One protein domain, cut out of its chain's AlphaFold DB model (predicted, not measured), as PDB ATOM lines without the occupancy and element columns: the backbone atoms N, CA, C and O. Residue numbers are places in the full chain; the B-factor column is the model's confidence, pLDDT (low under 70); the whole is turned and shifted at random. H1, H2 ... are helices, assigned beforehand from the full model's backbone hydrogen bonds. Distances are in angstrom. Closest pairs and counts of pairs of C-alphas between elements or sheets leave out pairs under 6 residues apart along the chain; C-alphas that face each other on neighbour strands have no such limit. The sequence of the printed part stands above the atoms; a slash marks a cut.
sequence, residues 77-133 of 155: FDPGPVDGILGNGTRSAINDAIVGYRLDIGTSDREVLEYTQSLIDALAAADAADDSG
ATOM      1  N   PHE A  77     -28.987 -50.584  14.805       92.94
ATOM      2  CA  PHE A  77     -28.040 -50.241  13.740       92.94
ATOM      3  C   PHE A  77     -26.606 -50.180  14.293       92.94
ATOM      4  O   PHE A  77     -26.406 -50.037  15.496       92.94
ATOM      5  N   ASP A  78     -25.591 -50.279  13.427       93.38
ATOM      6  CA  ASP A  78     -24.176 -50.210  13.834       93.38
ATOM      7  C   ASP A  78     -23.511 -48.910  13.342       93.38
ATOM      8  O   ASP A  78     -22.908 -48.885  12.263       93.38
ATOM      9  N   PRO A  79     -23.617 -47.798  14.099       86.31
ATOM     10  CA  PRO A  79     -22.959 -46.540  13.753       86.31
ATOM     11  C   PRO A  79     -21.459 -46.532  14.081       86.31
ATOM     12  O   PRO A  79     -20.775 -45.560  13.739       86.31
ATOM     13  N   GLY A  80     -20.936 -47.587  14.719       91.50
ATOM     14  CA  GLY A  80     -19.606 -47.611  15.316       91.50
ATOM     15  C   GLY A  80     -19.564 -46.938  16.701       91.50
ATOM     16  O   GLY A  80     -20.545 -46.994  17.443       91.50
ATOM     17  N   PRO A  81     -18.420 -46.354  17.107       88.50
ATOM     18  CA  PRO A  81     -18.285 -45.725  18.420       88.50
ATOM     19  C   PRO A  81     -19.180 -44.483  18.564       88.50
ATOM     20  O   PRO A  81     -19.328 -43.705  17.627       88.50
ATOM     21  N   VAL A  82     -19.722 -44.283  19.772       92.31
ATOM     22  CA  VAL A  82     -20.451 -43.066  20.162       92.31
ATOM     23  C   VAL A  82     -19.440 -42.004  20.596       92.31
ATOM     24  O   VAL A  82     -19.125 -41.865  21.777       92.31
ATOM     25  N   ASP A  83     -18.842 -41.332  19.622       88.00
ATOM     26  CA  ASP A  83     -17.752 -40.369  19.808       88.00
ATOM     27  C   ASP A  83     -18.087 -38.950  19.322       88.00
ATOM     28  O   ASP A  83     -17.264 -38.044  19.466       88.00
ATOM     29  N   GLY A  84     -19.284 -38.745  18.767       89.19
ATOM     30  CA  GLY A  84     -19.719 -37.459  18.228       89.19
ATOM     31  C   GLY A  84     -19.111 -37.111  16.869       89.19
ATOM     32  O   GLY A  84     -19.230 -35.974  16.410       89.19
ATOM     33  N   ILE A  85     -18.450 -38.063  16.202       89.75
ATOM     34  CA  ILE A  85     -17.838 -37.865  14.887       89.75
ATOM     35  C   ILE A  85     -18.663 -38.579  13.823       89.75
ATOM     36  O   ILE A  85     -18.768 -39.803  13.786       89.75
ATOM     37  N   LEU A  86     -19.175 -37.810  12.861       85.06
ATOM     38  CA  LEU A  86     -19.944 -38.359  11.750       85.06
ATOM     39  C   LEU A  86     -18.997 -39.021  10.733       85.06
ATOM     40  O   LEU A  86     -18.552 -38.415   9.752       85.06
ATOM     41  N   GLY A  87     -18.632 -40.272  11.018       87.06
ATOM     42  CA  GLY A  87     -17.730 -41.112  10.230       87.06
ATOM     43  C   GLY A  87     -18.443 -41.945   9.160       87.06
ATOM     44  O   GLY A  87     -19.634 -41.788   8.901       87.06
ATOM     45  N   ASN A  88     -17.707 -42.852   8.508       89.75
ATOM     46  CA  ASN A  88     -18.293 -43.757   7.510       89.75
ATOM     47  C   ASN A  88     -19.291 -44.747   8.136       89.75
ATOM     48  O   ASN A  88     -20.327 -45.011   7.538       89.75
ATOM     49  N   GLY A  89     -18.992 -45.266   9.336       88.69
ATOM     50  CA  GLY A  89     -19.894 -46.168  10.066       88.69
ATOM     51  C   GLY A  89     -21.230 -45.497  10.367       88.69
ATOM     52  O   GLY A  89     -22.277 -45.987   9.961       88.69
ATOM     53  N   THR A  90     -21.181 -44.296  10.946       91.06
ATOM     54  CA  THR A  90     -22.375 -43.503  11.258       91.06
ATOM     55  C   THR A  90     -23.198 -43.180  10.008       91.06
ATOM     56  O   THR A  90     -24.406 -43.374  10.020       91.06
ATOM     57  N   ARG A  91     -22.565 -42.781   8.891       92.12
ATOM     58  CA  ARG A  91     -23.277 -42.552   7.615       92.12
ATOM     59  C   ARG A  91     -23.957 -43.808   7.075       92.12
ATOM     60  O   ARG A  91     -25.064 -43.717   6.553       92.12
ATOM     61  N   SER A  92     -23.306 -44.966   7.192       92.19
ATOM     62  CA  SER A  92     -23.903 -46.243   6.789       92.19
ATOM     63  C   SER A  92     -25.129 -46.559   7.642       92.19
ATOM     64  O   SER A  92     -26.188 -46.836   7.091       92.19
ATOM     65  N   ALA A  93     -25.019 -46.426   8.966       93.00
ATOM     66  CA  ALA A  93     -26.127 -46.658   9.888       93.00
ATOM     67  C   ALA A  93     -27.304 -45.699   9.656       93.00
ATOM     68  O   ALA A  93     -28.453 -46.125   9.713       93.00
ATOM     69  N   ILE A  94     -27.035 -44.428   9.336       91.94
ATOM     70  CA  ILE A  94     -28.069 -43.458   8.941       91.94
ATOM     71  C   ILE A  94     -28.790 -43.934   7.674       91.94
ATOM     72  O   ILE A  94     -30.018 -43.933   7.629       91.94
ATOM     73  N   ASN A  95     -28.054 -44.387   6.654       92.44
ATOM     74  CA  ASN A  95     -28.664 -44.897   5.427       92.44
ATOM     75  C   ASN A  95     -29.512 -46.152   5.683       92.44
ATOM     76  O   ASN A  95     -30.642 -46.241   5.203       92.44
ATOM     77  N   ASP A  96     -28.994 -47.079   6.486       92.12
ATOM     78  CA  ASP A  96     -29.712 -48.288   6.879       92.12
ATOM     79  C   ASP A  96     -30.983 -47.947   7.667       92.12
ATOM     80  O   ASP A  96     -32.026 -48.560   7.435       92.12
ATOM     81  N   ALA A  97     -30.938 -46.937   8.540       91.62
ATOM     82  CA  ALA A  97     -32.100 -46.445   9.275       91.62
ATOM     83  C   ALA A  97     -33.140 -45.805   8.349       91.62
ATOM     84  O   ALA A  97     -34.325 -46.128   8.451       91.62
ATOM     85  N   ILE A  98     -32.718 -44.971   7.394       94.12
ATOM     86  CA  ILE A  98     -33.606 -44.379   6.381       94.12
ATOM     87  C   ILE A  98     -34.333 -45.482   5.604       94.12
ATOM     88  O   ILE A  98     -35.558 -45.450   5.468       94.12
ATOM     89  N   VAL A  99     -33.607 -46.505   5.148       93.50
ATOM     90  CA  VAL A  99     -34.191 -47.637   4.415       93.50
ATOM     91  C   VAL A  99     -35.080 -48.498   5.319       93.50
ATOM     92  O   VAL A  99     -36.183 -48.878   4.916       93.50
ATOM     93  N   GLY A 100     -34.629 -48.794   6.539       92.88
ATOM     94  CA  GLY A 100     -35.321 -49.646   7.505       92.88
ATOM     95  C   GLY A 100     -36.650 -49.060   7.970       92.88
ATOM     96  O   GLY A 100     -37.661 -49.764   8.007       92.88
ATOM     97  N   TYR A 101     -36.672 -47.754   8.237       92.12
ATOM     98  CA  TYR A 101     -37.871 -47.013   8.627       92.12
ATOM     99  C   TYR A 101     -38.664 -46.452   7.447       92.12
ATOM    100  O   TYR A 101     -39.753 -45.914   7.643       92.12
ATOM    101  N   ARG A 102     -38.177 -46.654   6.215       94.25
ATOM    102  CA  ARG A 102     -38.815 -46.200   4.970       94.25
ATOM    103  C   ARG A 102     -39.018 -44.680   4.942       94.25
ATOM    104  O   ARG A 102     -40.050 -44.204   4.466       94.25
ATOM    105  N   LEU A 103     -38.038 -43.954   5.472       91.69
ATOM    106  CA  LEU A 103     -37.951 -42.500   5.386       91.69
ATOM    107  C   LEU A 103     -37.590 -42.086   3.953       91.69
ATOM    108  O   LEU A 103     -37.206 -42.917   3.123       91.69
ATOM    109  N   ASP A 104     -37.743 -40.800   3.651       92.88
ATOM    110  CA  ASP A 104     -37.331 -40.275   2.355       92.88
ATOM    111  C   ASP A 104     -35.797 -40.310   2.232       92.88
ATOM    112  O   ASP A 104     -35.069 -40.103   3.200       92.88
ATOM    113  N   ILE A 105     -35.277 -40.586   1.034       84.38
ATOM    114  CA  ILE A 105     -33.822 -40.685   0.814       84.38
ATOM    115  C   ILE A 105     -33.147 -39.303   0.944       84.38
ATOM    116  O   ILE A 105     -31.940 -39.232   1.161       84.38
ATOM    117  N   GLY A 106     -33.917 -38.214   0.843       86.62
ATOM    118  CA  GLY A 106     -33.477 -36.844   1.096       86.62
ATOM    119  C   GLY A 106     -33.626 -36.372   2.545       86.62
ATOM    120  O   GLY A 106     -33.342 -35.206   2.806       86.62
ATOM    121  N   THR A 107     -34.072 -37.227   3.474       87.94
ATOM    122  CA  THR A 107     -34.179 -36.878   4.897       87.94
ATOM    123  C   THR A 107     -32.810 -36.474   5.451       87.94
ATOM    124  O   THR A 107     -31.820 -37.188   5.286       87.94
ATOM    125  N   SER A 108     -32.754 -35.318   6.111       90.81
ATOM    126  CA  SER A 108     -31.529 -34.781   6.703       90.81
ATOM    127  C   SER A 108     -31.114 -35.537   7.967       90.81
ATOM    128  O   SER A 108     -31.951 -36.090   8.680       90.81
ATOM    129  N   ASP A 109     -29.822 -35.500   8.310       89.12
ATOM    130  CA  ASP A 109     -29.294 -36.133   9.531       89.12
ATOM    131  C   ASP A 109     -30.040 -35.667  10.799       89.12
ATOM    132  O   ASP A 109     -30.270 -36.450  11.721       89.12
ATOM    133  N   ARG A 110     -30.469 -34.398  10.823       93.19
ATOM    134  CA  ARG A 110     -31.282 -33.816  11.898       93.19
ATOM    135  C   ARG A 110     -32.662 -34.449  12.003       93.19
ATOM    136  O   ARG A 110     -33.075 -34.809  13.098       93.19
ATOM    137  N   GLU A 111     -33.351 -34.631  10.885       92.31
ATOM    138  CA  GLU A 111     -34.647 -35.312  10.878       92.31
ATOM    139  C   GLU A 111     -34.512 -36.783  11.296       92.31
ATOM    140  O   GLU A 111     -35.373 -37.306  12.002       92.31
ATOM    141  N   VAL A 112     -33.413 -37.451  10.925       91.62
ATOM    142  CA  VAL A 112     -33.122 -38.813  11.402       91.62
ATOM    143  C   VAL A 112     -32.907 -38.826  12.919       91.62
ATOM    144  O   VAL A 112     -33.443 -39.698  13.605       91.62
ATOM    145  N   LEU A 113     -32.175 -37.855  13.471       93.06
ATOM    146  CA  LEU A 113     -32.008 -37.707  14.919       93.06
ATOM    147  C   LEU A 113     -33.352 -37.499  15.627       93.06
ATOM    148  O   LEU A 113     -33.661 -38.226  16.567       93.06
ATOM    149  N   GLU A 114     -34.172 -36.563  15.157       93.75
ATOM    150  CA  GLU A 114     -35.491 -36.284  15.740       93.75
ATOM    151  C   GLU A 114     -36.405 -37.514  15.698       93.75
ATOM    152  O   GLU A 114     -37.067 -37.849  16.684       93.75
ATOM    153  N   TYR A 115     -36.408 -38.230  14.572       92.94
ATOM    154  CA  TYR A 115     -37.201 -39.439  14.406       92.94
ATOM    155  C   TYR A 115     -36.751 -40.558  15.351       92.94
ATOM    156  O   TYR A 115     -37.570 -41.148  16.057       92.94
ATOM    157  N   THR A 116     -35.447 -40.836  15.400       92.81
ATOM    158  CA  THR A 116     -34.892 -41.877  16.276       92.81
ATOM    159  C   THR A 116     -35.088 -41.538  17.754       92.81
ATOM    160  O   THR A 116     -35.474 -42.416  18.523       92.81
ATOM    161  N   GLN A 117     -34.948 -40.267  18.140       93.81
ATOM    162  CA  GLN A 117     -35.233 -39.811  19.499       93.81
ATOM    163  C   GLN A 117     -36.704 -40.030  19.870       93.81
ATOM    164  O   GLN A 117     -37.001 -40.583  20.926       93.81
ATOM    165  N   SER A 118     -37.637 -39.674  18.979       93.44
ATOM    166  CA  SER A 118     -39.065 -39.893  19.220       93.44
ATOM    167  C   SER A 118     -39.413 -41.375  19.401       93.44
ATOM    168  O   SER A 118     -40.332 -41.681  20.165       93.44
ATOM    169  N   LEU A 119     -38.723 -42.291  18.715       90.50
ATOM    170  CA  LEU A 119     -38.916 -43.731  18.900       90.50
ATOM    171  C   LEU A 119     -38.438 -44.202  20.278       90.50
ATOM    172  O   LEU A 119     -39.145 -44.969  20.932       90.50
ATOM    173  N   ILE A 120     -37.272 -43.730  20.723       91.19
ATOM    174  CA  ILE A 120     -36.719 -44.052  22.044       91.19
ATOM    175  C   ILE A 120     -37.625 -43.511  23.157       91.19
ATOM    176  O   ILE A 120     -37.969 -44.253  24.077       91.19
ATOM    177  N   ASP A 121     -38.095 -42.269  23.044       90.81
ATOM    178  CA  ASP A 121     -38.993 -41.663  24.033       90.81
ATOM    179  C   ASP A 121     -40.335 -42.409  24.114       90.81
ATOM    180  O   ASP A 121     -40.858 -42.658  25.203       90.81
ATOM    181  N   ALA A 122     -40.888 -42.814  22.966       87.25
ATOM    182  CA  ALA A 122     -42.111 -43.608  22.917       87.25
ATOM    183  C   ALA A 122     -41.923 -45.000  23.543       87.25
ATOM    184  O   ALA A 122     -42.826 -45.495  24.222       87.25
ATOM    185  N   LEU A 123     -40.756 -45.620  23.348       82.62
ATOM    186  CA  LEU A 123     -40.406 -46.897  23.969       82.62
ATOM    187  C   LEU A 123     -40.264 -46.759  25.492       82.62
ATOM    188  O   LEU A 123     -40.815 -47.572  26.232       82.62
ATOM    189  N   ALA A 124     -39.603 -45.699  25.961       82.69
ATOM    190  CA  ALA A 124     -39.454 -45.407  27.385       82.69
ATOM    191  C   ALA A 124     -40.806 -45.117  28.061       82.69
ATOM    192  O   ALA A 124     -41.063 -45.572  29.176       82.69
ATOM    193  N   ALA A 125     -41.706 -44.406  27.377       82.94
ATOM    194  CA  ALA A 125     -43.055 -44.157  27.877       82.94
ATOM    195  C   ALA A 125     -43.892 -45.445  27.998       82.94
ATOM    196  O   ALA A 125     -44.712 -45.557  28.909       82.94
ATOM    197  N   ALA A 126     -43.691 -46.412  27.096       79.69
ATOM    198  CA  ALA A 126     -44.365 -47.706  27.160       79.69
ATOM    199  C   ALA A 126     -43.885 -48.553  28.352       79.69
ATOM    200  O   ALA A 126     -44.711 -49.164  29.024       79.69
ATOM    201  N   ASP A 127     -42.582 -48.542  28.645       80.06
ATOM    202  CA  ASP A 127     -41.995 -49.229  29.805       80.06
ATOM    203  C   ASP A 127     -42.484 -48.628  31.136       80.06
ATOM    204  O   ASP A 127     -42.932 -49.340  32.033       80.06
ATOM    205  N   ALA A 128     -42.538 -47.294  31.223       76.69
ATOM    206  CA  ALA A 128     -43.065 -46.596  32.396       76.69
ATOM    207  C   ALA A 128     -44.553 -46.899  32.669       76.69
ATOM    208  O   ALA A 128     -44.997 -46.871  33.818       76.69
ATOM    209  N   ALA A 129     -45.339 -47.186  31.625       72.75
ATOM    210  CA  ALA A 129     -46.733 -47.588  31.785       72.75
ATOM    211  C   ALA A 129     -46.868 -49.005  32.375       72.75
ATOM    212  O   ALA A 129     -47.799 -49.235  33.149       72.75
ATOM    213  N   ASP A 130     -45.943 -49.919  32.067       69.62
ATOM    214  CA  ASP A 130     -45.934 -51.293  32.592       69.62
ATOM    215  C   ASP A 130     -45.529 -51.335  34.078       69.62
ATOM    216  O   ASP A 130     -46.170 -52.018  34.876       69.62
ATOM    217  N   ASP A 131     -44.562 -50.508  34.495       63.62
ATOM    218  CA  ASP A 131     -44.132 -50.397  35.906       63.62
ATOM    219  C   ASP A 131     -45.219 -49.781  36.814       63.62
ATOM    220  O   ASP A 131     -45.355 -50.121  37.989       63.62
ATOM    221  N   SER A 132     -46.077 -48.916  36.259       57.00
ATOM    222  CA  SER A 132     -47.246 -48.385  36.980       57.00
ATOM    223  C   SER A 132     -48.420 -49.373  37.080       57.00
ATOM    224  O   SER A 132     -49.398 -49.107  37.782       57.00
ATOM    225  N   GLY A 133     -48.316 -50.530  36.418       54.97
ATOM    226  CA  GLY A 133     -49.277 -51.629  36.427       54.97
ATOM    227  C   GLY A 133     -49.244 -52.489  37.693       54.97
ATOM    228  O   GLY A 133     -49.456 -53.700  37.610       54.97
TER     229      GLY A 133
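AT A GLANCE: This is residues 77 to 133 of the 155 residues of the protein "PG_binding_1 domain-containing protein" of Acidimicrobiaceae bacterium (UniProt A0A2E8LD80). What shape is this? A long helix, H2, starts against the shorter H1 at a steep slant, and residues 117 to 133, of which 117 to 131 belong to H2, stick out as an arm from a small body. What is printed? The printed part has 57 residues with two named helices, H1 then H2, and no named strand: all helix. It is loose, with a radius of gyration of the C-alphas of 13.7 A, and spans 43 by 26 by 16 A.

HOW THE PARTS SIT: Where do the helices meet? H2, residues 109 to 131, touches H1, residues 88 to 101, with residues 109 to 112 alone, and H1 touches it with 94 to 98 alone. The closest C-alphas, of Val 112 and Ile 94, are 7.3 A apart. How are they turned? They run the same way at a steep tilt of 64 degrees. Are their backbones bonded? In H1 and H2 every O i to N i+4 pair is within hydrogen-bond range.

IN THESE COORDINATES: Where is H2? It runs 33.5 A from C-alpha 109 at (-29.294, -36.133, 9.531) to C-alpha 131 at (-44.132, -50.397, 35.906). And H1? It starts at C-alpha 88, (-18.293, -43.757, 7.510), and measures 19.9 A.

THE WHOLE: How large is it? The two C-alphas farthest apart, of Asn 88 and Gly 133, are 43.1 A apart. Is it continuous? The printed part has no cut, and the link from H1 to H2 is short. Where is confidence low? Residues 130 to 133 are under 70.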